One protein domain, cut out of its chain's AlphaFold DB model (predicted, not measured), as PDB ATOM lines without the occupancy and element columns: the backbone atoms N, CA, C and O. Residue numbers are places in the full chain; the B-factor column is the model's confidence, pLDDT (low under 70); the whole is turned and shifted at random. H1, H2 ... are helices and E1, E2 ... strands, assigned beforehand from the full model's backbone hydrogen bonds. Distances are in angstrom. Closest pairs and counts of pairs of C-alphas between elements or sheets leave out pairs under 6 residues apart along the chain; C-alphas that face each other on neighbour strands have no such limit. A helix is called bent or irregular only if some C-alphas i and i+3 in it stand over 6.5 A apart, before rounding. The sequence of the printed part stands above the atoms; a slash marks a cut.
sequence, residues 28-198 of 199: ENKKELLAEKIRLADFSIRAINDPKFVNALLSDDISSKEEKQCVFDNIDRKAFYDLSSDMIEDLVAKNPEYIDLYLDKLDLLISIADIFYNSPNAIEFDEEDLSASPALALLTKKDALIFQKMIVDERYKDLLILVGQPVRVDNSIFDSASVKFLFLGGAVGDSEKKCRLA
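AT A GLANCE: This is residues 28 to 198 of the 199 residues of an uncharacterized protein of Psychrobacter aquaticus CMS 56 (UniProt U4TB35). Short, mostly crossed helices form a body with a larger lobe and a smaller end. In the larger lobe H1 and the long, kinked H6 lie side by side, H5 crosses H1, and H9 packs on H5 and H6, with H8, H7 and the small hairpin of E1 and E2 at the far side of this lobe; H2 and H10 lie in the middle, and H3, H4 and H11 make the smaller end. The 171 printed residues hold eleven named helices and two named strands, in the order H1 to H9, E1, E2, H10, H11, and the two strands form an antiparallel sheet. The class is mostly helix, and the whole is compact and rounded, with a radius of gyration of the C-alphas of 16.3 A and spans of 48 by 39 by 28 A.

IN THESE COORDINATES: H1, residues 28 to 41, begins with C-alpha 28 at (-1.166, 48.503, 28.930) and measures 19.7 A. H2 has residues 43 to 49, H3 residues 51 to 57, and H4 residues 65 to 74, 14.3 A long. H5, residues 77 to 94, measures 25.8 A. H6, residues 96 to 117, measures 29.5 A from C-alpha 96 at (-7.446, 41.858, 34.674) to C-alpha 117 and has a kink of 52 degrees near residue 104. H7 has residues 134 to 138, H8 residues 141 to 151, 15.4 A, and H9 residues 154 to 163, 14.8 A. E1, residues 167 to 169, and E2, residues 172 to 174, come next. H10 has residues 176 to 183, and H11, residues 185 to 196, measures 15.0 A, ending with C-alpha 196 at (-39.651, 68.037, 28.939). H3, H6 and H9 are irregular: C-alphas 52 and 55 are 7.9 A apart, 97 and 100 are 7.6 A apart, and 155 and 158 are 7.4 A apart.

HOW THE PARTS SIT: H9 is the hub, touching five other helices. H1 touches H6 at a shallow tilt of 22 degrees, the same way; their closest C-alphas, of Ala 41 and Ile 110, are 4.2 A apart. H1 touches residues 84 to 92 of H5 at a steep tilt of 52 degrees, closest at Ala 35 and Ile 88, 6.3 A. H2 and H3 form a helical hairpin, closest at Ala 47 and Phe 53, 5.3 A. H3 touches H4 about perpendicular, at 82 degrees, closest at Val 54 and Lys 68, 6.1 A. H4 touches H11, closest at Val 71 and Ser 191, 5.3 A. H6 and H7 only just touch, with 3 pairs of C-alphas within 8 A, the closest those of Ile 115 and Leu 138, 7.4 A. H8 and H9 touch only at the corner, and only just, with 3 pairs; their closest C-alphas, of Met 150 and Tyr 156, are 6.0 A apart. H9 touches H10 at a steep tilt of 63 degrees, closest at Ile 161 and Ser 176, 5.1 A. In the hairpin of E1 and E2, N 167 and O 174 are 2.9 A apart and N 174 and O 167 are 2.8 A apart, within hydrogen-bond range. Every O i to N i+4 pair is within range in H1, H4, H5, H8 and H10; the counts are 2 of 3 in H2, 1 of 3 in H3, with 2 of 4 O i to N i+3 pairs, 13 of 18 in H6, 0 of 1 in H7, with 2 of 2 O i to N i+3 pairs, 4 of 6 in H9 and 6 of 8 in H11.

THE WHOLE: The C-alphas farthest apart, of Lys 142 and Ala 198, are 49.7 A apart. The printed part has no cut. The link from H6 to H7, residues 118 to 133, is long. Mean pLDDT of the printed part is 82.9; residues 51 to 63, 178 to 194 and 196 to 198 are under 70.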
ATOM      1  N   GLU A  28      -0.677  47.160  29.280       93.25
ATOM      2  CA  GLU A  28      -1.166  48.503  28.930       93.25
ATOM      3  C   GLU A  28      -1.582  48.605  27.456       93.25
ATOM      4  O   GLU A  28      -2.667  49.094  27.157       93.25
ATOM      5  N   ASN A  29      -0.804  48.040  26.526       94.75
ATOM      6  CA  ASN A  29      -1.187  48.043  25.110       94.75
ATOM      7  C   ASN A  29      -2.443  47.191  24.859       94.75
ATOM      8  O   ASN A  29      -3.271  47.535  24.016       94.75
ATOM      9  N   LYS A  30      -2.603  46.070  25.580       94.81
ATOM     10  CA  LYS A  30      -3.824  45.250  25.531       94.81
ATOM     11  C   LYS A  30      -5.024  46.041  26.050       94.81
ATOM     12  O   LYS A  30      -6.095  45.954  25.462       94.81
ATOM     13  N   LYS A  31      -4.842  46.829  27.109       94.25
ATOM     14  CA  LYS A  31      -5.883  47.661  27.721       94.25
ATOM     15  C   LYS A  31      -6.331  48.787  26.795       94.25
ATOM     16  O   LYS A  31      -7.530  48.968  26.604       94.25
ATOM     17  N   GLU A  32      -5.391  49.482  26.160       93.56
ATOM     18  CA  GLU A  32      -5.698  50.503  25.152       93.56
ATOM     19  C   GLU A  32      -6.473  49.909  23.967       93.56
ATOM     20  O   GLU A  32      -7.526  50.428  23.587       93.56
ATOM     21  N   LEU A  33      -6.007  48.770  23.438       95.19
ATOM     22  CA  LEU A  33      -6.680  48.061  22.346       95.19
ATOM     23  C   LEU A  33      -8.078  47.568  22.750       95.19
ATOM     24  O   LEU A  33      -9.020  47.631  21.956       95.19
ATOM     25  N   LEU A  34      -8.223  47.074  23.981       95.19
ATOM     26  CA  LEU A  34      -9.501  46.644  24.538       95.19
ATOM     27  C   LEU A  34     -10.475  47.823  24.583       95.19
ATOM     28  O   LEU A  34     -11.604  47.696  24.114       95.19
ATOM     29  N   ALA A  35     -10.032  48.973  25.093       93.25
ATOM     30  CA  ALA A  35     -10.853  50.170  25.196       93.25
ATOM     31  C   ALA A  35     -11.330  50.664  23.824       93.25
ATOM     32  O   ALA A  35     -12.503  51.000  23.660       93.25
ATOM     33  N   GLU A  36     -10.449  50.682  22.820       93.62
ATOM     34  CA  GLU A  36     -10.816  51.016  21.440       93.62
ATOM     35  C   GLU A  36     -11.903  50.073  20.910       93.62
ATOM     36  O   GLU A  36     -12.962  50.520  20.460       93.62
ATOM     37  N   LYS A  37     -11.679  48.762  21.019       95.69
ATOM     38  CA  LYS A  37     -12.608  47.756  20.501       95.69
ATOM     39  C   LYS A  37     -13.937  47.719  21.255       95.69
ATOM     40  O   LYS A  37     -14.966  47.495  20.623       95.69
ATOM     41  N   ILE A  38     -13.955  47.972  22.565       94.44
ATOM     42  CA  ILE A  38     -15.201  48.096  23.335       94.44
ATOM     43  C   ILE A  38     -16.028  49.259  22.799       94.44
ATOM     44  O   ILE A  38     -17.200  49.059  22.502       94.44
ATOM     45  N   ARG A  39     -15.432  50.439  22.586       90.50
ATOM     46  CA  ARG A  39     -16.164  51.588  22.023       90.50
ATOM     47  C   ARG A  39     -16.734  51.292  20.635       90.50
ATOM     48  O   ARG A  39     -17.805  51.786  20.299       90.50
ATOM     49  N   LEU A  40     -16.036  50.477  19.842       90.75
ATOM     50  CA  LEU A  40     -16.530  50.001  18.551       90.75
ATOM     51  C   LEU A  40     -17.616  48.930  18.685       90.75
ATOM     52  O   LEU A  40     -18.465  48.846  17.813       90.75
ATOM     53  N   ALA A  41     -17.620  48.090  19.713       92.44
ATOM     54  CA  ALA A  41     -18.665  47.079  19.915       92.44
ATOM     55  C   ALA A  41     -19.919  47.646  20.605       92.44
ATOM     56  O   ALA A  41     -20.989  47.046  20.550       92.44
ATOM     57  N   ASP A  42     -19.777  48.794  21.257       88.88
ATOM     58  CA  ASP A  42     -20.772  49.394  22.126       88.88
ATOM     59  C   ASP A  42     -21.956  49.994  21.363       88.88
ATOM     60  O   ASP A  42     -21.852  51.029  20.694       88.88
ATOM     61  N   PHE A  43     -23.115  49.356  21.521       80.94
ATOM     62  CA  PHE A  43     -24.357  49.779  20.883       80.94
ATOM     63  C   PHE A  43     -24.778  51.197  21.298       80.94
ATOM     64  O   PHE A  43     -25.263  51.977  20.476       80.94
ATOM     65  N   SER A  44     -24.536  51.569  22.556       78.44
ATOM     66  CA  SER A  44     -24.945  52.866  23.095       78.44
ATOM     67  C   SER A  44     -24.092  54.021  22.555       78.44
ATOM     68  O   SER A  44     -24.645  55.028  22.109       78.44
ATOM     69  N   ILE A  45     -22.763  53.847  22.470       82.50
ATOM     70  CA  ILE A  45     -21.850  54.805  21.814       82.50
ATOM     71  C   ILE A  45     -22.206  54.976  20.335       82.50
ATOM     72  O   ILE A  45     -22.167  56.090  19.808       82.50
ATOM     73  N   ARG A  46     -22.565  53.893  19.643       80.12
ATOM     74  CA  ARG A  46     -23.001  53.965  18.241       80.12
ATOM     75  C   ARG A  46     -24.289  54.770  18.097       80.12
ATOM     76  O   ARG A  46     -24.364  55.650  17.244       80.12
ATOM     77  N   ALA A  47     -25.270  54.519  18.960       77.31
ATOM     78  CA  ALA A  47     -26.564  55.189  18.914       77.31
ATOM     79  C   ALA A  47     -26.465  56.705  19.176       77.31
ATOM     80  O   ALA A  47     -27.095  57.480  18.462       77.31
ATOM     81  N   ILE A  48     -25.636  57.169  20.123       76.56
ATOM     82  CA  ILE A  48     -25.506  58.619  20.409       76.56
ATOM     83  C   ILE A  48     -24.816  59.420  19.288       76.56
ATOM     84  O   ILE A  48     -24.908  60.652  19.245       76.56
ATOM     85  N   ASN A  49     -24.118  58.730  18.382       77.19
ATOM     86  CA  ASN A  49     -23.448  59.327  17.230       77.19
ATOM     87  C   ASN A  49     -24.262  59.219  15.935       77.19
ATOM     88  O   ASN A  49     -23.934  59.920  14.978       77.19
ATOM     89  N   ASP A  50     -25.321  58.401  15.896       76.19
ATOM     90  CA  ASP A  50     -26.209  58.310  14.735       76.19
ATOM     91  C   ASP A  50     -27.603  58.898  15.027       76.19
ATOM     92  O   ASP A  50     -28.401  58.299  15.753       76.19
ATOM     93  N   PRO A  51     -27.955  60.036  14.398       66.44
ATOM     94  CA  PRO A  51     -29.262  60.675  14.551       66.44
ATOM     95  C   PRO A  51     -30.451  59.825  14.076       66.44
ATOM     96  O   PRO A  51     -31.595  60.205  14.306       66.44
ATOM     97  N   LYS A  52     -30.248  58.684  13.413       65.75
ATOM     98  CA  LYS A  52     -31.339  57.750  13.082       65.75
ATOM     99  C   LYS A  52     -31.831  56.954  14.292       65.75
ATOM    100  O   LYS A  52     -32.931  56.408  14.245       65.75
ATOM    101  N   PHE A  53     -31.055  56.913  15.375       60.62
ATOM    102  CA  PHE A  53     -31.267  56.009  16.507       60.62
ATOM    103  C   PHE A  53     -31.798  56.692  17.763       60.62
ATOM    104  O   PHE A  53     -31.769  56.113  18.842       60.62
ATOM    105  N   VAL A  54     -32.389  57.881  17.623       58.44
ATOM    106  CA  VAL A  54     -33.040  58.603  18.727       58.44
ATOM    107  C   VAL A  54     -34.045  57.724  19.492       58.44
ATOM    108  O   VAL A  54     -34.189  57.856  20.698       58.44
ATOM    109  N   ASN A  55     -34.705  56.775  18.821       57.25
ATOM    110  CA  ASN A  55     -35.621  55.836  19.478       57.25
ATOM    111  C   ASN A  55     -34.927  54.774  20.343       57.25
ATOM    112  O   ASN A  55     -35.540  54.314  21.295       57.25
ATOM    113  N   ALA A  56     -33.692  54.385  20.023       55.84
ATOM    114  CA  ALA A  56     -32.932  53.399  20.796       55.84
ATOM    115  C   ALA A  56     -32.329  53.993  22.081       55.84
ATOM    116  O   ALA A  56     -31.894  53.251  22.953       55.84
ATOM    117  N   LEU A  57     -32.282  55.327  22.177       52.88
ATOM    118  CA  LEU A  57     -31.627  56.070  23.254       52.88
ATOM    119  C   LEU A  57     -32.548  56.416  24.431       52.88
ATOM    120  O   LEU A  57     -32.055  56.933  25.431       52.88
ATOM    121  N   LEU A  58     -33.866  56.247  24.300       57.19
ATOM    122  CA  LEU A  58     -34.824  56.987  25.122       57.19
ATOM    123  C   LEU A  58     -35.848  56.076  25.784       57.19
ATOM    124  O   LEU A  58     -36.364  55.153  25.157       57.19
ATOM    125  N   SER A  59     -36.163  56.397  27.041       54.75
ATOM    126  CA  SER A  59     -37.253  55.777  27.799       54.75
ATOM    127  C   SER A  59     -38.577  55.841  27.024       54.75
ATOM    128  O   SER A  59     -38.870  56.847  26.366       54.75
ATOM    129  N   ASP A  60     -39.410  54.807  27.181       60.25
ATOM    130  CA  ASP A  60     -40.787  54.739  26.664       60.25
ATOM    131  C   ASP A  60     -41.649  55.947  27.084       60.25
ATOM    132  O   ASP A  60     -42.645  56.275  26.435       60.25
ATOM    133  N   ASP A  61     -41.235  56.664  28.132       56.19
ATOM    134  CA  ASP A  61     -41.881  57.879  28.630       56.19
ATOM    135  C   ASP A  61     -41.756  59.094  27.684       56.19
ATOM    136  O   ASP A  61     -42.454  60.095  27.876       56.19
ATOM    137  N   ILE A  62     -40.870  59.063  26.679       62.47
ATOM    138  CA  ILE A  62     -40.740  60.129  25.671       62.47
ATOM    139  C   ILE A  62     -41.466  59.699  24.402       62.47
ATOM    140  O   ILE A  62     -40.966  58.906  23.609       62.47
ATOM    141  N   SER A  63     -42.656  60.254  24.180       66.00
ATOM    142  CA  SER A  63     -43.548  59.799  23.106       66.00
ATOM    143  C   SER A  63     -43.462  60.624  21.817       66.00
ATOM    144  O   SER A  63     -43.749  60.093  20.743       66.00
ATOM    145  N   SER A  64     -43.044  61.896  21.872       75.75
ATOM    146  CA  SER A  64     -43.033  62.784  20.695       75.75
ATOM    147  C   SER A  64     -41.680  62.809  19.985       75.75
ATOM    148  O   SER A  64     -40.624  62.871  20.612       75.75
ATOM    149  N   LYS A  65     -41.709  62.804  18.648       75.69
ATOM    150  CA  LYS A  65     -40.508  62.836  17.800       75.69
ATOM    151  C   LYS A  65     -39.652  64.086  18.053       75.69
ATOM    152  O   LYS A  65     -38.430  64.015  17.980       75.69
ATOM    153  N   GLU A  66     -40.285  65.212  18.358       77.50
ATOM    154  CA  GLU A  66     -39.634  66.491  18.643       77.50
ATOM    155  C   GLU A  66     -38.896  66.464  19.985       77.50
ATOM    156  O   GLU A  66     -37.755  66.912  20.057       77.50
ATOM    157  N   GLU A  67     -39.505  65.901  21.033       73.88
ATOM    158  CA  GLU A  67     -38.829  65.721  22.326       73.88
ATOM    159  C   GLU A  67     -37.652  64.769  22.194       73.88
ATOM    160  O   GLU A  67     -36.560  65.059  22.676       73.88
ATOM    161  N   LYS A  68     -37.860  63.665  21.476       73.88
ATOM    162  CA  LYS A  68     -36.818  62.698  21.160       73.88
ATOM    163  C   LYS A  68     -35.613  63.379  20.496       73.88
ATOM    164  O   LYS A  68     -34.485  63.247  20.972       73.88
ATOM    165  N   GLN A  69     -35.851  64.156  19.440       76.25
ATOM    166  CA  GLN A  69     -34.792  64.891  18.744       76.25
ATOM    167  C   GLN A  69     -34.122  65.937  19.648       76.25
ATOM    168  O   GLN A  69     -32.898  66.031  19.659       76.25
ATOM    169  N   CYS A  70     -34.901  66.666  20.456       78.94
ATOM    170  CA  CYS A  70     -34.363  67.624  21.421       78.94
ATOM    171  C   CYS A  70     -33.374  66.959  22.383       78.94
ATOM    172  O   CYS A  70     -32.299  67.509  22.625       78.94
ATOM    173  N   VAL A  71     -33.701  65.774  22.910       76.19
ATOM    174  CA  VAL A  71     -32.794  65.058  23.813       76.19
ATOM    175  C   VAL A  71     -31.507  64.706  23.088       76.19
ATOM    176  O   VAL A  71     -30.443  65.079  23.572       76.19
ATOM    177  N   PHE A  72     -31.596  64.087  21.908       77.81
ATOM    178  CA  PHE A  72     -30.427  63.734  21.096       77.81
ATOM    179  C   PHE A  72     -29.501  64.930  20.814       77.81
ATOM    180  O   PHE A  72     -28.273  64.814  20.903       77.81
ATOM    181  N   ASP A  73     -30.080  66.088  20.499       79.50
ATOM    182  CA  ASP A  73     -29.330  67.313  20.215       79.50
ATOM    183  C   ASP A  73     -28.618  67.851  21.466       79.50
ATOM    184  O   ASP A  73     -27.534  68.425  21.367       79.50
ATOM    185  N   ASN A  74     -29.195  67.624  22.649       79.44
ATOM    186  CA  ASN A  74     -28.679  68.105  23.929       79.44
ATOM    187  C   ASN A  74     -27.820  67.080  24.688       79.44
ATOM    188  O   ASN A  74     -27.367  67.397  25.787       79.44
ATOM    189  N   ILE A  75     -27.592  65.865  24.173       78.81
ATOM    190  CA  ILE A  75     -26.700  64.890  24.828       78.81
ATOM    191  C   ILE A  75     -25.279  65.466  24.905       78.81
ATOM    192  O   ILE A  75     -24.673  65.807  23.881       78.81
ATOM    193  N   ASP A  76     -24.716  65.506  26.115       80.31
ATOM    194  CA  ASP A  76     -23.291  65.764  26.310       80.31
ATOM    195  C   ASP A  76     -22.487  64.519  25.917       80.31
ATOM    196  O   ASP A  76     -22.232  63.608  26.708       80.31
ATOM    197  N   ARG A  77     -22.093  64.481  24.641       82.38
ATOM    198  CA  ARG A  77     -21.316  63.377  24.070       82.38
ATOM    199  C   ARG A  77     -19.980  63.205  24.783       82.38
ATOM    200  O   ARG A  77     -19.527  62.075  24.928       82.38
ATOM    201  N   LYS A  78     -19.352  64.293  25.249       84.38
ATOM    202  CA  LYS A  78     -18.064  64.197  25.940       84.38
ATOM    203  C   LYS A  78     -18.241  63.499  27.285       84.38
ATOM    204  O   LYS A  78     -17.524  62.540  27.547       84.38
ATOM    205  N   ALA A  79     -19.219  63.926  28.082       80.75
ATOM    206  CA  ALA A  79     -19.521  63.281  29.358       80.75
ATOM    207  C   ALA A  79     -19.857  61.789  29.181       80.75
ATOM    208  O   ALA A  79     -19.420  60.952  29.967       80.75
ATOM    209  N   PHE A  80     -20.571  61.439  28.107       80.38
ATOM    210  CA  PHE A  80     -20.881  60.048  27.770       80.38
ATOM    211  C   PHE A  80     -19.627  59.211  27.458       80.38
ATOM    212  O   PHE A  80     -19.498  58.074  27.922       80.38
ATOM    213  N   TYR A  81     -18.687  59.765  26.685       82.38
ATOM    214  CA  TYR A  81     -17.410  59.113  26.381       82.38
ATOM    215  C   TYR A  81     -16.502  58.978  27.605       82.38
ATOM    216  O   TYR A  81     -15.840  57.945  27.749       82.38
ATOM    217  N   ASP A  82     -16.467  59.996  28.468       84.88
ATOM    218  CA  ASP A  82     -15.703  59.969  29.718       84.88
ATOM    219  C   ASP A  82     -16.231  58.834  30.618       84.88
ATOM    220  O   ASP A  82     -15.473  57.936  30.975       84.88
ATOM    221  N   LEU A  83     -17.551  58.772  30.849       81.88
ATOM    222  CA  LEU A  83     -18.184  57.720  31.658       81.88
ATOM    223  C   LEU A  83     -17.974  56.314  31.078       81.88
ATOM    224  O   LEU A  83     -17.678  55.370  31.806       81.88
ATOM    225  N   SER A  84     -18.083  56.164  29.756       84.44
ATOM    226  CA  SER A  84     -17.795  54.881  29.099       84.44
ATOM    227  C   SER A  84     -16.337  54.456  29.292       84.44
ATOM    228  O   SER A  84     -16.054  53.265  29.384       84.44
ATOM    229  N   SER A  85     -15.411  55.417  29.349       87.38
ATOM    230  CA  SER A  85     -13.997  55.139  29.605       87.38
ATOM    231  C   SER A  85     -13.777  54.691  31.051       87.38
ATOM    232  O   SER A  85     -13.098  53.688  31.250       87.38
ATOM    233  N   ASP A  86     -14.424  55.331  32.027       88.50
ATOM    234  CA  ASP A  86     -14.366  54.917  33.438       88.50
ATOM    235  C   ASP A  86     -14.892  53.483  33.637       88.50
ATOM    236  O   ASP A  86     -14.266  52.670  34.312       88.50
ATOM    237  N   MET A  87     -15.988  53.111  32.967       88.56
ATOM    238  CA  MET A  87     -16.515  51.740  33.038       88.56
ATOM    239  C   MET A  87     -15.561  50.692  32.432       88.56
ATOM    240  O   MET A  87     -15.528  49.547  32.887       88.56
ATOM    241  N   ILE A  88     -14.790  51.054  31.397       90.44
ATOM    242  CA  ILE A  88     -13.760  50.174  30.816       90.44
ATOM    243  C   ILE A  88     -12.603  49.990  31.802       90.44
ATOM    244  O   ILE A  88     -12.117  48.870  31.974       90.44
ATOM    245  N   GLU A  89     -12.174  51.072  32.450       91.56
ATOM    246  CA  GLU A  89     -11.152  51.034  33.498       91.56
ATOM    247  C   GLU A  89     -11.574  50.103  34.641       91.56
ATOM    248  O   GLU A  89     -10.815  49.204  35.017       91.56
ATOM    249  N   ASP A  90     -12.817  50.228  35.110       92.25
ATOM    250  CA  ASP A  90     -13.388  49.366  36.149       92.25
ATOM    251  C   ASP A  90     -13.469  47.894  35.716       92.25
ATOM    252  O   ASP A  90     -13.134  47.001  36.501       92.25
ATOM    253  N   LEU A  91     -13.861  47.611  34.466       93.06
ATOM    254  CA  LEU A  91     -13.894  46.245  33.923       93.06
ATOM    255  C   LEU A  91     -12.510  45.585  33.999       93.06
ATOM    256  O   LEU A  91     -12.397  44.430  34.425       93.06
ATOM    257  N   VAL A  92     -11.472  46.310  33.576       93.06
ATOM    258  CA  VAL A  92     -10.088  45.816  33.554       93.06
ATOM    259  C   VAL A  92      -9.531  45.688  34.968       93.06
ATOM    260  O   VAL A  92      -8.831  44.722  35.252       93.06
ATOM    261  N   ALA A  93      -9.862  46.613  35.871       92.94
ATOM    262  CA  ALA A  93      -9.452  46.538  37.270       92.94
ATOM    263  C   ALA A  93     -10.107  45.358  38.008       92.94
ATOM    264  O   ALA A  93      -9.462  44.715  38.837       92.94
ATOM    265  N   LYS A  94     -11.374  45.060  37.698       93.44
ATOM    266  CA  LYS A  94     -12.138  43.966  38.310       93.44
ATOM    267  C   LYS A  94     -11.723  42.590  37.788       93.44
ATOM    268  O   LYS A  94     -11.723  41.642  38.565       93.44
ATOM    269  N   ASN A  95     -11.394  42.485  36.498       93.00
ATOM    270  CA  ASN A  95     -11.101  41.214  35.828       93.00
ATOM    271  C   ASN A  95      -9.836  41.288  34.937       93.00
ATOM    272  O   ASN A  95      -9.920  41.033  33.726       93.00
ATOM    273  N   PRO A  96      -8.658  41.657  35.475       92.69
ATOM    274  CA  PRO A  96      -7.446  41.858  34.674       92.69
ATOM    275  C   PRO A  96      -6.995  40.589  33.935       92.69
ATOM    276  O   PRO A  96      -6.420  40.667  32.848       92.69
ATOM    277  N   GLU A  97      -7.286  39.411  34.482       93.94
ATOM    278  CA  GLU A  97      -6.950  38.109  33.906       93.94
ATOM    279  C   GLU A  97      -7.747  37.759  32.638       93.94
ATOM    280  O   GLU A  97      -7.353  36.855  31.898       93.94
ATOM    281  N   TYR A  98      -8.851  38.459  32.357       95.19
ATOM    282  CA  TYR A  98      -9.706  38.192  31.195       95.19
ATOM    283  C   TYR A  98      -9.412  39.091  29.993       95.19
ATOM    284  O   TYR A  98     -10.074  38.966  28.966       95.19
ATOM    285  N   ILE A  99      -8.396  39.954  30.059       94.62
ATOM    286  CA  ILE A  99      -8.105  40.910  28.983       94.62
ATOM    287  C   ILE A  99      -7.883  40.239  27.615       94.62
ATOM    288  O   ILE A  99      -8.478  40.654  26.621       94.62
ATOM    289  N   ASP A 100      -7.109  39.152  27.566       94.69
ATOM    290  CA  ASP A 100      -6.878  38.388  26.334       94.69
ATOM    291  C   ASP A 100      -8.147  37.661  25.878       94.69
ATOM    292  O   ASP A 100      -8.486  37.657  24.694       94.69
ATOM    293  N   LEU A 101      -8.900  37.110  26.835       95.25
ATOM    294  CA  LEU A 101     -10.176  36.443  26.583       95.25
ATOM    295  C   LEU A 101     -11.192  37.393  25.926       95.25
ATOM    296  O   LEU A 101     -11.961  36.964  25.060       95.25
ATOM    297  N   TYR A 102     -11.210  38.661  26.340       96.06
ATOM    298  CA  TYR A 102     -12.078  39.699  25.789       96.06
ATOM    299  C   TYR A 102     -11.610  40.169  24.413       96.06
ATOM    300  O   TYR A 102     -12.417  40.220  23.481       96.06
ATOM    301  N   LEU A 103     -10.314  40.462  24.260       96.31
ATOM    302  CA  LEU A 103      -9.730  40.874  22.980       96.31
ATOM    303  C   LEU A 103     -10.011  39.856  21.870       96.31
ATOM    304  O   LEU A 103     -10.402  40.248  20.770       96.31
ATOM    305  N   ASP A 104      -9.927  38.563  22.183       95.38
ATOM    306  CA  ASP A 104     -10.210  37.462  21.256       95.38
ATOM    307  C   ASP A 104     -11.653  37.437  20.719       95.38
ATOM    308  O   ASP A 104     -11.933  36.752  19.727       95.38
ATOM    309  N   LYS A 105     -12.595  38.123  21.380       95.81
ATOM    310  CA  LYS A 105     -14.021  38.125  21.014       95.81
ATOM    311  C   LYS A 105     -14.555  39.467  20.558       95.81
ATOM    312  O   LYS A 105     -15.611  39.496  19.930       95.81
ATOM    313  N   LEU A 106     -13.857  40.562  20.822       96.12
ATOM    314  CA  LEU A 106     -14.384  41.881  20.500       96.12
ATOM    315  C   LEU A 106     -14.575  42.112  18.999       96.12
ATOM    316  O   LEU A 106     -15.558  42.734  18.628       96.12
ATOM    317  N   ASP A 107     -13.734  41.549  18.128       96.81
ATOM    318  CA  ASP A 107     -13.962  41.655  16.675       96.81
ATOM    319  C   ASP A 107     -15.260  40.975  16.229       96.81
ATOM    320  O   ASP A 107     -15.960  41.469  15.345       96.81
ATOM    321  N   LEU A 108     -15.622  39.867  16.883       97.12
ATOM    322  CA  LEU A 108     -16.920  39.236  16.674       97.12
ATOM    323  C   LEU A 108     -18.051  40.141  17.177       97.12
ATOM    324  O   LEU A 108     -19.034  40.317  16.464       97.12
ATOM    325  N   LEU A 109     -17.916  40.733  18.367       96.44
ATOM    326  CA  LEU A 109     -18.936  41.627  18.927       96.44
ATOM    327  C   LEU A 109     -19.126  42.900  18.093       96.44
ATOM    328  O   LEU A 109     -20.260  43.327  17.913       96.44
ATOM    329  N   ILE A 110     -18.054  43.463  17.528       95.81
ATOM    330  CA  ILE A 110     -18.123  44.586  16.580       95.81
ATOM    331  C   ILE A 110     -18.951  44.183  15.355       95.81
ATOM    332  O   ILE A 110     -19.892  44.887  14.999       95.81
ATOM    333  N   SER A 111     -18.650  43.027  14.757       95.56
ATOM    334  CA  SER A 111     -19.387  42.507  13.595       95.56
ATOM    335  C   SER A 111     -20.867  42.244  13.908       95.56
ATOM    336  O   SER A 111     -21.747  42.591  13.123       95.56
ATOM    337  N   ILE A 112     -21.166  41.670  15.077       93.25
ATOM    338  CA  ILE A 112     -22.545  41.443  15.532       93.25
ATOM    339  C   ILE A 112     -23.272  42.773  15.726       93.25
ATOM    340  O   ILE A 112     -24.393  42.923  15.242       93.25
ATOM    341  N   ALA A 113     -22.626  43.746  16.375       88.88
ATOM    342  CA  ALA A 113     -23.174  45.085  16.530       88.88
ATOM    343  C   ALA A 113     -23.468  45.714  15.163       88.88
ATOM    344  O   ALA A 113     -24.555  46.247  14.986       88.88
ATOM    345  N   ASP A 114     -22.574  45.588  14.176       89.19
ATOM    346  CA  ASP A 114     -22.812  46.072  12.810       89.19
ATOM    347  C   ASP A 114     -24.021  45.390  12.149       89.19
ATOM    348  O   ASP A 114     -24.835  46.064  11.515       89.19
ATOM    349  N   ILE A 115     -24.173  44.070  12.288       90.50
ATOM    350  CA  ILE A 115     -25.312  43.327  11.718       90.50
ATOM    351  C   ILE A 115     -26.621  43.782  12.359       90.50
ATOM    352  O   ILE A 115     -27.573  44.117  11.653       90.50
ATOM    353  N   PHE A 116     -26.666  43.812  13.689       86.56
ATOM    354  CA  PHE A 116     -27.857  44.197  14.439       86.56
ATOM    355  C   PHE A 116     -28.235  45.653  14.184       86.56
ATOM    356  O   PHE A 116     -29.400  45.959  13.958       86.56
ATOM    357  N   TYR A 117     -27.241  46.532  14.113       79.12
ATOM    358  CA  TYR A 117     -27.421  47.944  13.813       79.12
ATOM    359  C   TYR A 117     -27.965  48.204  12.405       79.12
ATOM    360  O   TYR A 117     -28.753  49.123  12.200       79.12
ATOM    361  N   ASN A 118     -27.578  47.386  11.426       81.19
ATOM    362  CA  ASN A 118     -28.068  47.504  10.052       81.19
ATOM    363  C   ASN A 118     -29.356  46.701   9.794       81.19
ATOM    364  O   ASN A 118     -29.845  46.686   8.660       81.19
ATOM    365  N   SER A 119     -29.908  46.025  10.807       81.38
ATOM    366  CA  SER A 119     -31.141  45.256  10.659       81.38
ATOM    367  C   SER A 119     -32.346  46.187  10.471       81.38
ATOM    368  O   SER A 119     -32.549  47.103  11.268       81.38
ATOM    369  N   PRO A 120     -33.202  45.948   9.459       75.50
ATOM    370  CA  PRO A 120     -34.461  46.677   9.312       75.50
ATOM    371  C   PRO A 120     -35.533  46.219  10.315       75.50
ATOM    372  O   PRO A 120     -36.554  46.887  10.463       75.50
ATOM    373  N   ASN A 121     -35.320  45.072  10.965       77.69
ATOM    374  CA  ASN A 121     -36.235  44.474  11.930       77.69
ATOM    375  C   ASN A 121     -35.713  44.672  13.353       77.69
ATOM    376  O   ASN A 121     -34.499  44.761  13.558       77.69
ATOM    377  N   ALA A 122     -36.630  44.655  14.323       74.94
ATOM    378  CA  ALA A 122     -36.278  44.600  15.735       74.94
ATOM    379  C   ALA A 122     -35.372  43.391  16.023       74.94
ATOM    380  O   ALA A 122     -35.532  42.316  15.438       74.94
ATOM    381  N   ILE A 123     -34.396  43.597  16.904       83.81
ATOM    382  CA  ILE A 123     -33.495  42.546  17.367       83.81
ATOM    383  C   ILE A 123     -34.122  41.938  18.611       83.81
ATOM    384  O   ILE A 123     -34.192  42.585  19.649       83.81
ATOM    385  N   GLU A 124     -34.597  40.704  18.484       84.00
ATOM    386  CA  GLU A 124     -35.303  40.003  19.554       84.00
ATOM    387  C   GLU A 124     -34.522  38.756  19.969       84.00
ATOM    388  O   GLU A 124     -34.150  37.916  19.134       84.00
ATOM    389  N   PHE A 125     -34.278  38.652  21.273       87.50
ATOM    390  CA  PHE A 125     -33.779  37.450  21.922       87.50
ATOM    391  C   PHE A 125     -34.928  36.799  22.679       87.50
ATOM    392  O   PHE A 125     -35.666  37.465  23.396       87.50
ATOM    393  N   ASP A 126     -35.072  35.497  22.491       86.62
ATOM    394  CA  ASP A 126     -36.011  34.677  23.239       86.62
ATOM    395  C   ASP A 126     -35.430  34.433  24.640       86.62
ATOM    396  O   ASP A 126     -34.321  33.906  24.792       86.62
ATOM    397  N   GLU A 127     -36.164  34.885  25.657       82.88
ATOM    398  CA  GLU A 127     -35.746  34.834  27.058       82.88
ATOM    399  C   GLU A 127     -35.717  33.404  27.615       82.88
ATOM    400  O   GLU A 127     -34.944  33.127  28.537       82.88
ATOM    401  N   GLU A 128     -36.519  32.498  27.046       84.12
ATOM    402  CA  GLU A 128     -36.674  31.111  27.492       84.12
ATOM    403  C   GLU A 128     -35.783  30.152  26.692       84.12
ATOM    404  O   GLU A 128     -35.156  29.253  27.267       84.12
ATOM    405  N   ASP A 129     -35.685  30.352  25.375       87.31
ATOM    406  CA  ASP A 129     -34.862  29.546  24.474       87.31
ATOM    407  C   ASP A 129     -33.964  30.416  23.591       87.31
ATOM    408  O   ASP A 129     -34.241  30.696  22.422       87.31
ATOM    409  N   LEU A 130     -32.788  30.751  24.129       88.19
ATOM    410  CA  LEU A 130     -31.762  31.487  23.395       88.19
ATOM    411  C   LEU A 130     -31.475  30.867  22.016       88.19
ATOM    412  O   LEU A 130     -31.224  31.601  21.070       88.19
ATOM    413  N   SER A 131     -31.531  29.542  21.858       87.94
ATOM    414  CA  SER A 131     -31.225  28.899  20.574       87.94
ATOM    415  C   SER A 131     -32.293  29.130  19.498       87.94
ATOM    416  O   SER A 131     -31.970  29.079  18.307       87.94
ATOM    417  N   ALA A 132     -33.524  29.444  19.907       88.75
ATOM    418  CA  ALA A 132     -34.642  29.804  19.041       88.75
ATOM    419  C   ALA A 132     -34.709  31.313  18.722       88.75
ATOM    420  O   ALA A 132     -35.536  31.729  17.911       88.75
ATOM    421  N   SER A 133     -33.822  32.128  19.308       90.00
ATOM    422  CA  SER A 133     -33.839  33.591  19.171       90.00
ATOM    423  C   SER A 133     -33.743  34.065  17.710       90.00
ATOM    424  O   SER A 133     -32.745  33.766  17.038       90.00
ATOM    425  N   PRO A 134     -34.694  34.889  17.222       89.44
ATOM    426  CA  PRO A 134     -34.658  35.463  15.875       89.44
ATOM    427  C   PRO A 134     -33.372  36.236  15.565       89.44
ATOM    428  O   PRO A 134     -32.846  36.133  14.455       89.44
ATOM    429  N   ALA A 135     -32.814  36.950  16.549       89.19
ATOM    430  CA  ALA A 135     -31.558  37.683  16.398       89.19
ATOM    431  C   ALA A 135     -30.396  36.794  15.922       89.19
ATOM    432  O   ALA A 135     -29.568  37.212  15.112       89.19
ATOM    433  N   LEU A 136     -30.344  35.535  16.364       93.62
ATOM    434  CA  LEU A 136     -29.264  34.617  16.003       93.62
ATOM    435  C   LEU A 136     -29.365  34.117  14.561       93.62
ATOM    436  O   LEU A 136     -28.345  33.736  13.984       93.62
ATOM    437  N   ALA A 137     -30.557  34.151  13.958       92.81
ATOM    438  CA  ALA A 137     -30.758  33.790  12.556       92.81
ATOM    439  C   ALA A 137     -30.150  34.817  11.582       92.81
ATOM    440  O   ALA A 137     -29.941  34.499  10.411       92.81
ATOM    441  N   LEU A 138     -29.833  36.026  12.062       91.50
ATOM    442  CA  LEU A 138     -29.134  37.063  11.293       91.50
ATOM    443  C   LEU A 138     -27.623  36.801  11.184       91.50
ATOM    444  O   LEU A 138     -26.948  37.401  10.349       91.50
ATOM    445  N   LEU A 139     -27.084  35.922  12.030       95.56
ATOM    446  CA  LEU A 139     -25.659  35.622  12.108       95.56
ATOM    447  C   LEU A 139     -25.317  34.357  11.316       95.56
ATOM    448  O   LEU A 139     -26.155  33.485  11.070       95.56
ATOM    449  N   THR A 140     -24.042  34.192  10.958       96.88
ATOM    450  CA  THR A 140     -23.589  32.896  10.442       96.88
ATOM    451  C   THR A 140     -23.747  31.827  11.527       96.88
ATOM    452  O   THR A 140     -23.586  32.104  12.714       96.88
ATOM    453  N   LYS A 141     -23.982  30.563  11.142       96.19
ATOM    454  CA  LYS A 141     -24.113  29.451  12.108       96.19
ATOM    455  C   LYS A 141     -22.931  29.366  13.086       96.19
ATOM    456  O   LYS A 141     -23.104  28.991  14.243       96.19
ATOM    457  N   LYS A 142     -21.723  29.685  12.611       96.88
ATOM    458  CA  LYS A 142     -20.507  29.693  13.429       96.88
ATOM    459  C   LYS A 142     -20.550  30.822  14.459       96.88
ATOM    460  O   LYS A 142     -20.304  30.565  15.634       96.88
ATOM    461  N   ASP A 143     -20.860  32.033  14.018       97.19
ATOM    462  CA  ASP A 143     -20.861  33.225  14.866       97.19
ATOM    463  C   ASP A 143     -21.992  33.169  15.891       97.19
ATOM    464  O   ASP A 143     -21.744  33.400  17.070       97.19
ATOM    465  N   ALA A 144     -23.183  32.720  15.480       96.62
ATOM    466  CA  ALA A 144     -24.308  32.457  16.373       96.62
ATOM    467  C   ALA A 144     -23.919  31.500  17.508       96.62
ATOM    468  O   ALA A 144     -24.188  31.778  18.670       96.62
ATOM    469  N   LEU A 145     -23.232  30.394  17.196       96.62
ATOM    470  CA  LEU A 145     -22.807  29.424  18.208       96.62
ATOM    471  C   LEU A 145     -21.775  30.008  19.183       96.62
ATOM    472  O   LEU A 145     -21.800  29.684  20.370       96.62
ATOM    473  N   ILE A 146     -20.835  30.819  18.693       97.19
ATOM    474  CA  ILE A 146     -19.838  31.463  19.559       97.19
ATOM    475  C   ILE A 146     -20.527  32.492  20.453       97.19
ATOM    476  O   ILE A 146     -20.288  32.496  21.657       97.19
ATOM    477  N   PHE A 147     -21.412  33.308  19.886       96.81
ATOM    478  CA  PHE A 147     -22.122  34.342  20.620       96.81
ATOM    479  C   PHE A 147     -23.052  33.757  21.686       96.81
ATOM    480  O   PHE A 147     -22.975  34.168  22.837       96.81
ATOM    481  N   GLN A 148     -23.817  32.707  21.364       95.50
ATOM    482  CA  GLN A 148     -24.622  31.968  22.349       95.50
ATOM    483  C   GLN A 148     -23.788  31.499  23.544       95.50
ATOM    484  O   GLN A 148     -24.205  31.642  24.689       95.50
ATOM    485  N   LYS A 149     -22.590  30.958  23.287       95.81
ATOM    486  CA  LYS A 149     -21.678  30.525  24.354       95.81
ATOM    487  C   LYS A 149     -21.180  31.692  25.193       95.81
ATOM    488  O   LYS A 149     -21.016  31.517  26.390       95.81
ATOM    489  N   MET A 150     -20.941  32.851  24.582       96.81
ATOM    490  CA  MET A 150     -20.544  34.053  25.314       96.81
ATOM    491  C   MET A 150     -21.669  34.558  26.222       96.81
ATOM    492  O   MET A 150     -21.398  34.860  27.375       96.81
ATOM    493  N   ILE A 151     -22.916  34.594  25.736       95.00
ATOM    494  CA  ILE A 151     -24.088  35.088  26.489       95.00
ATOM    495  C   ILE A 151     -24.290  34.334  27.812       95.00
ATOM    496  O   ILE A 151     -24.735  34.919  28.800       95.00
ATOM    497  N   VAL A 152     -23.971  33.037  27.838       93.19
ATOM    498  CA  VAL A 152     -24.154  32.168  29.014       93.19
ATOM    499  C   VAL A 152     -22.883  31.956  29.842       93.19
ATOM    500  O   VAL A 152     -22.932  31.281  30.866       93.19
ATOM    501  N   ASP A 153     -21.740  32.475  29.399       94.88
ATOM    502  CA  ASP A 153     -20.463  32.343  30.098       94.88
ATOM    503  C   ASP A 153     -20.235  33.575  30.977       94.88
ATOM    504  O   ASP A 153     -19.989  34.676  30.486       94.88
ATOM    505  N   GLU A 154     -20.299  33.369  32.295       92.75
ATOM    506  CA  GLU A 154     -20.198  34.426  33.310       92.75
ATOM    507  C   GLU A 154     -18.943  35.293  33.169       92.75
ATOM    508  O   GLU A 154     -18.964  36.464  33.542       92.75
ATOM    509  N   ARG A 155     -17.860  34.771  32.581       94.94
ATOM    510  CA  ARG A 155     -16.639  35.556  32.362       94.94
ATOM    511  C   ARG A 155     -16.871  36.713  31.398       94.94
ATOM    512  O   ARG A 155     -16.206  37.727  31.522       94.94
ATOM    513  N   TYR A 156     -17.810  36.590  30.458       95.12
ATOM    514  CA  TYR A 156     -18.143  37.651  29.505       95.12
ATOM    515  C   TYR A 156     -19.254  38.582  29.990       95.12
ATOM    516  O   TYR A 156     -19.520  39.577  29.324       95.12
ATOM    517  N   LYS A 157     -19.899  38.299  31.124       92.44
ATOM    518  CA  LYS A 157     -21.080  39.037  31.585       92.44
ATOM    519  C   LYS A 157     -20.840  40.540  31.702       92.44
ATOM    520  O   LYS A 157     -21.579  41.318  31.108       92.44
ATOM    521  N   ASP A 158     -19.788  40.948  32.412       90.75
ATOM    522  CA  ASP A 158     -19.469  42.371  32.588       90.75
ATOM    523  C   ASP A 158     -19.114  43.037  31.242       90.75
ATOM    524  O   ASP A 158     -19.526  44.165  30.985       90.75
ATOM    525  N   LEU A 159     -18.411  42.326  30.346       94.12
ATOM    526  CA  LEU A 159     -18.099  42.817  28.999       94.12
ATOM    527  C   LEU A 159     -19.371  43.020  28.165       94.12
ATOM    528  O   LEU A 159     -19.514  44.048  27.510       94.12
ATOM    529  N   LEU A 160     -20.279  42.043  28.167       93.69
ATOM    530  CA  LEU A 160     -21.522  42.084  27.397       93.69
ATOM    531  C   LEU A 160     -22.465  43.173  27.915       93.69
ATOM    532  O   LEU A 160     -23.049  43.880  27.097       93.69
ATOM    533  N   ILE A 161     -22.522  43.387  29.237       89.19
ATOM    534  CA  ILE A 161     -23.192  44.556  29.833       89.19
ATOM    535  C   ILE A 161     -22.557  45.844  29.313       89.19
ATOM    536  O   ILE A 161     -23.251  46.768  28.887       89.19
ATOM    537  N   LEU A 162     -21.225  45.899  29.308       89.00
ATOM    538  CA  LEU A 162     -20.497  47.076  28.871       89.00
ATOM    539  C   LEU A 162     -20.686  47.375  27.383       89.00
ATOM    540  O   LEU A 162     -20.646  48.539  27.026       89.00
ATOM    541  N   VAL A 163     -20.906  46.402  26.502       90.62
ATOM    542  CA  VAL A 163     -21.144  46.677  25.070       90.62
ATOM    543  C   VAL A 163     -22.629  46.764  24.691       90.62
ATOM    544  O   VAL A 163     -22.940  46.986  23.521       90.62
ATOM    545  N   GLY A 164     -23.546  46.627  25.655       86.44
ATOM    546  CA  GLY A 164     -24.988  46.659  25.393       86.44
ATOM    547  C   GLY A 164     -25.469  45.436  24.609       86.44
ATOM    548  O   GLY A 164     -26.208  45.579  23.643       86.44
ATOM    549  N   GLN A 165     -24.978  44.249  24.967       89.81
ATOM    550  CA  GLN A 165     -25.343  42.964  24.364       89.81
ATOM    551  C   GLN A 165     -26.069  42.070  25.385       89.81
ATOM    552  O   GLN A 165     -25.857  42.225  26.593       89.81
ATOM    553  N   PRO A 166     -26.909  41.118  24.944       90.06
ATOM    554  CA  PRO A 166     -27.641  40.227  25.838       90.06
ATOM    555  C   PRO A 166     -26.726  39.447  26.788       90.06
ATOM    556  O   PRO A 166     -25.656  38.972  26.403       90.06
ATOM    557  N   VAL A 167     -27.193  39.265  28.020       91.12
ATOM    558  CA  VAL A 167     -26.539  38.459  29.059       91.12
ATOM    559  C   VAL A 167     -27.533  37.519  29.714       91.12
ATOM    560  O   VAL A 167     -28.713  37.841  29.828       91.12
ATOM    561  N   ARG A 168     -27.066  36.366  30.193       89.81
ATOM    562  CA  ARG A 168     -27.878  35.503  31.052       89.81
ATOM    563  C   ARG A 168     -27.799  35.971  32.508       89.81
ATOM    564  O   ARG A 168     -26.711  36.113  33.062       89.81
ATOM    565  N   VAL A 169     -28.950  36.169  33.143       85.06
ATOM    566  CA  VAL A 169     -29.084  36.445  34.582       85.06
ATOM    567  C   VAL A 169     -30.215  35.580  35.122       85.06
ATOM    568  O   VAL A 169     -31.312  35.598  34.577       85.06
ATOM    569  N   ASP A 170     -29.942  34.780  36.154       84.06
ATOM    570  CA  ASP A 170     -30.943  33.928  36.817       84.06
ATOM    571  C   ASP A 170     -31.809  33.108  35.839       84.06
ATOM    572  O   ASP A 170     -33.027  33.019  35.959       84.06
ATOM    573  N   ASN A 171     -31.148  32.490  34.852       79.75
ATOM    574  CA  ASN A 171     -31.738  31.697  33.762       79.75
ATOM    575  C   ASN A 171     -32.569  32.447  32.716       79.75
ATOM    576  O   ASN A 171     -33.037  31.790  31.792       79.75
ATOM    577  N   SER A 172     -32.669  33.768  32.802       83.50
ATOM    578  CA  SER A 172     -33.330  34.599  31.793       83.50
ATOM    579  C   SER A 172     -32.291  35.336  30.950       83.50
ATOM    580  O   SER A 172     -31.194  35.636  31.437       83.50
ATOM    581  N   ILE A 173     -32.608  35.611  29.686       85.62
ATOM    582  CA  ILE A 173     -31.794  36.496  28.846       85.62
ATOM    583  C   ILE A 173     -32.262  37.929  29.053       85.62
ATOM    584  O   ILE A 173     -33.448  38.220  28.994       85.62
ATOM    585  N   PHE A 174     -31.314  38.817  29.307       81.44
ATOM    586  CA  PHE A 174     -31.565  40.223  29.551       81.44
ATOM    587  C   PHE A 174     -30.800  41.073  28.537       81.44
ATOM    588  O   PHE A 174     -29.578  40.932  28.417       81.44
ATOM    589  N   ASP A 175     -31.496  41.965  27.825       76.75
ATOM    590  CA  ASP A 175     -30.870  42.940  26.929       76.75
ATOM    591  C   ASP A 175     -30.264  44.101  27.731       76.75
ATOM    592  O   ASP A 175     -30.951  44.996  28.241       76.75
ATOM    593  N   SER A 176     -28.935  44.084  27.827       75.62
ATOM    594  CA  SER A 176     -28.180  45.021  28.648       75.62
ATOM    595  C   SER A 176     -28.079  46.434  28.074       75.62
ATOM    596  O   SER A 176     -27.701  47.344  28.818       75.62
ATOM    597  N   ALA A 177     -28.461  46.661  26.810       71.56
ATOM    598  CA  ALA A 177     -28.426  47.991  26.202       71.56
ATOM    599  C   ALA A 177     -29.275  48.997  26.998       71.56
ATOM    600  O   ALA A 177     -28.812  50.094  27.316       71.56
ATOM    601  N   SER A 178     -30.479  48.589  27.405       62.44
ATOM    602  CA  SER A 178     -31.411  49.397  28.205       62.44
ATOM    603  C   SER A 178     -30.841  49.796  29.575       62.44
ATOM    604  O   SER A 178     -30.905  50.956  29.982       62.44
ATOM    605  N   VAL A 179     -30.202  48.856  30.274       64.94
ATOM    606  CA  VAL A 179     -29.552  49.098  31.571       64.94
ATOM    607  C   VAL A 179     -28.331  49.984  31.426       64.94
ATOM    608  O   VAL A 179     -28.092  50.847  32.272       64.94
ATOM    609  N   LYS A 180     -27.584  49.841  30.335       69.94
ATOM    610  CA  LYS A 180     -26.479  50.742  30.056       69.94
ATOM    611  C   LYS A 180     -26.974  52.167  29.820       69.94
ATOM    612  O   LYS A 180     -26.397  53.088  30.387       69.94
ATOM    613  N   PHE A 181     -28.079  52.370  29.103       64.19
ATOM    614  CA  PHE A 181     -28.694  53.698  29.007       64.19
ATOM    615  C   PHE A 181     -29.169  54.245  30.351       64.19
ATOM    616  O   PHE A 181     -29.070  55.447  30.555       64.19
ATOM    617  N   LEU A 182     -29.612  53.405  31.290       61.03
ATOM    618  CA  LEU A 182     -29.921  53.843  32.656       61.03
ATOM    619  C   LEU A 182     -28.662  54.272  33.427       61.03
ATOM    620  O   LEU A 182     -28.671  55.329  34.057       61.03
ATOM    621  N   PHE A 183     -27.563  53.511  33.343       62.81
ATOM    622  CA  PHE A 183     -26.279  53.877  33.964       62.81
ATOM    623  C   PHE A 183     -25.678  55.149  33.355       62.81
ATOM    624  O   PHE A 183     -25.174  56.010  34.073       62.81
ATOM    625  N   LEU A 184     -25.792  55.302  32.036       63.81
ATOM    626  CA  LEU A 184     -25.398  56.505  31.300       63.81
ATOM    627  C   LEU A 184     -26.465  57.617  31.378       63.81
ATOM    628  O   LEU A 184     -26.232  58.756  30.967       63.81
ATOM    629  N   GLY A 185     -27.626  57.303  31.953       55.28
ATOM    630  CA  GLY A 185     -28.826  58.130  32.034       55.28
ATOM    631  C   GLY A 185     -28.682  59.335  32.952       55.28
ATOM    632  O   GLY A 185     -29.505  60.237  32.893       55.28
ATOM    633  N   GLY A 186     -27.607  59.428  33.738       58.97
ATOM    634  CA  GLY A 186     -27.220  60.693  34.368       58.97
ATOM    635  C   GLY A 186     -26.912  61.786  33.335       58.97
ATOM    636  O   GLY A 186     -27.320  62.929  33.513       58.97
ATOM    637  N   ALA A 187     -26.270  61.429  32.216       55.84
ATOM    638  CA  ALA A 187     -25.925  62.364  31.143       55.84
ATOM    639  C   ALA A 187     -27.091  62.609  30.166       55.84
ATOM    640  O   ALA A 187     -27.245  63.717  29.655       55.84
ATOM    641  N   VAL A 188     -27.929  61.594  29.921       58.16
ATOM    642  CA  VAL A 188     -29.129  61.716  29.069       58.16
ATOM    643  C   VAL A 188     -30.288  62.369  29.830       58.16
ATOM    644  O   VAL A 188     -30.969  63.235  29.292       58.16
ATOM    645  N   GLY A 189     -30.479  62.039  31.108       61.12
ATOM    646  CA  GLY A 189     -31.595  62.486  31.946       61.12
ATOM    647  C   GLY A 189     -31.604  63.985  32.248       61.12
ATOM    648  O   GLY A 189     -32.677  64.580  32.375       61.12
ATOM    649  N   ASP A 190     -30.441  64.636  32.302       65.25
ATOM    650  CA  ASP A 190     -30.366  66.100  32.377       65.25
ATOM    651  C   ASP A 190     -30.836  66.764  31.073       65.25
ATOM    652  O   ASP A 190     -31.471  67.823  31.105       65.25
ATOM    653  N   SER A 191     -30.601  66.118  29.931       60.84
ATOM    654  CA  SER A 191     -31.109  66.550  28.626       60.84
ATOM    655  C   SER A 191     -32.604  66.246  28.474       60.84
ATOM    656  O   SER A 191     -33.354  67.113  28.026       60.84
ATOM    657  N   GLU A 192     -33.081  65.092  28.953       65.94
ATOM    658  CA  GLU A 192     -34.513  64.758  29.016       65.94
ATOM    659  C   GLU A 192     -35.304  65.759  29.861       65.94
ATOM    660  O   GLU A 192     -36.343  66.254  29.417       65.94
ATOM    661  N   LYS A 193     -34.808  66.125  31.051       68.19
ATOM    662  CA  LYS A 193     -35.445  67.143  31.905       68.19
ATOM    663  C   LYS A 193     -35.527  68.497  31.204       68.19
ATOM    664  O   LYS A 193     -36.586  69.118  31.232       68.19
ATOM    665  N   LYS A 194     -34.446  68.947  30.556       68.12
ATOM    666  CA  LYS A 194     -34.436  70.215  29.800       68.12
ATOM    667  C   LYS A 194     -35.470  70.221  28.674       68.12
ATOM    668  O   LYS A 194     -36.151  71.224  28.493       68.12
ATOM    669  N   CYS A 195     -35.614  69.109  27.956       71.00
ATOM    670  CA  CYS A 195     -36.539  69.002  26.829       71.00
ATOM    671  C   CYS A 195     -38.007  68.836  27.257       71.00
ATOM    672  O   CYS A 195     -38.884  69.403  26.612       71.00
ATOM    673  N   ARG A 196     -38.289  68.144  28.373       67.00
ATOM    674  CA  ARG A 196     -39.651  68.037  28.939       67.00
ATOM    675  C   ARG A 196     -40.160  69.358  29.523       67.00
ATOM    676  O   ARG A 196     -41.346  69.647  29.428       67.00
ATOM    677  N   LEU A 197     -39.274  70.160  30.121       56.78
ATOM    678  CA  LEU A 197     -39.609  71.451  30.744       56.78
ATOM    679  C   LEU A 197     -39.797  72.605  29.738       56.78
ATOM    680  O   LEU A 197     -40.103  73.721  30.151       56.78
ATOM    681  N   ALA A 198     -39.598  72.360  28.440       52.88
ATOM    682  CA  ALA A 198     -39.856  73.327  27.370       52.88
ATOM    683  C   ALA A 198     -41.311  73.290  26.840       52.88
ATOM    684  O   ALA A 198     -41.626  74.020  25.896       52.88
TER     685      ALA A 198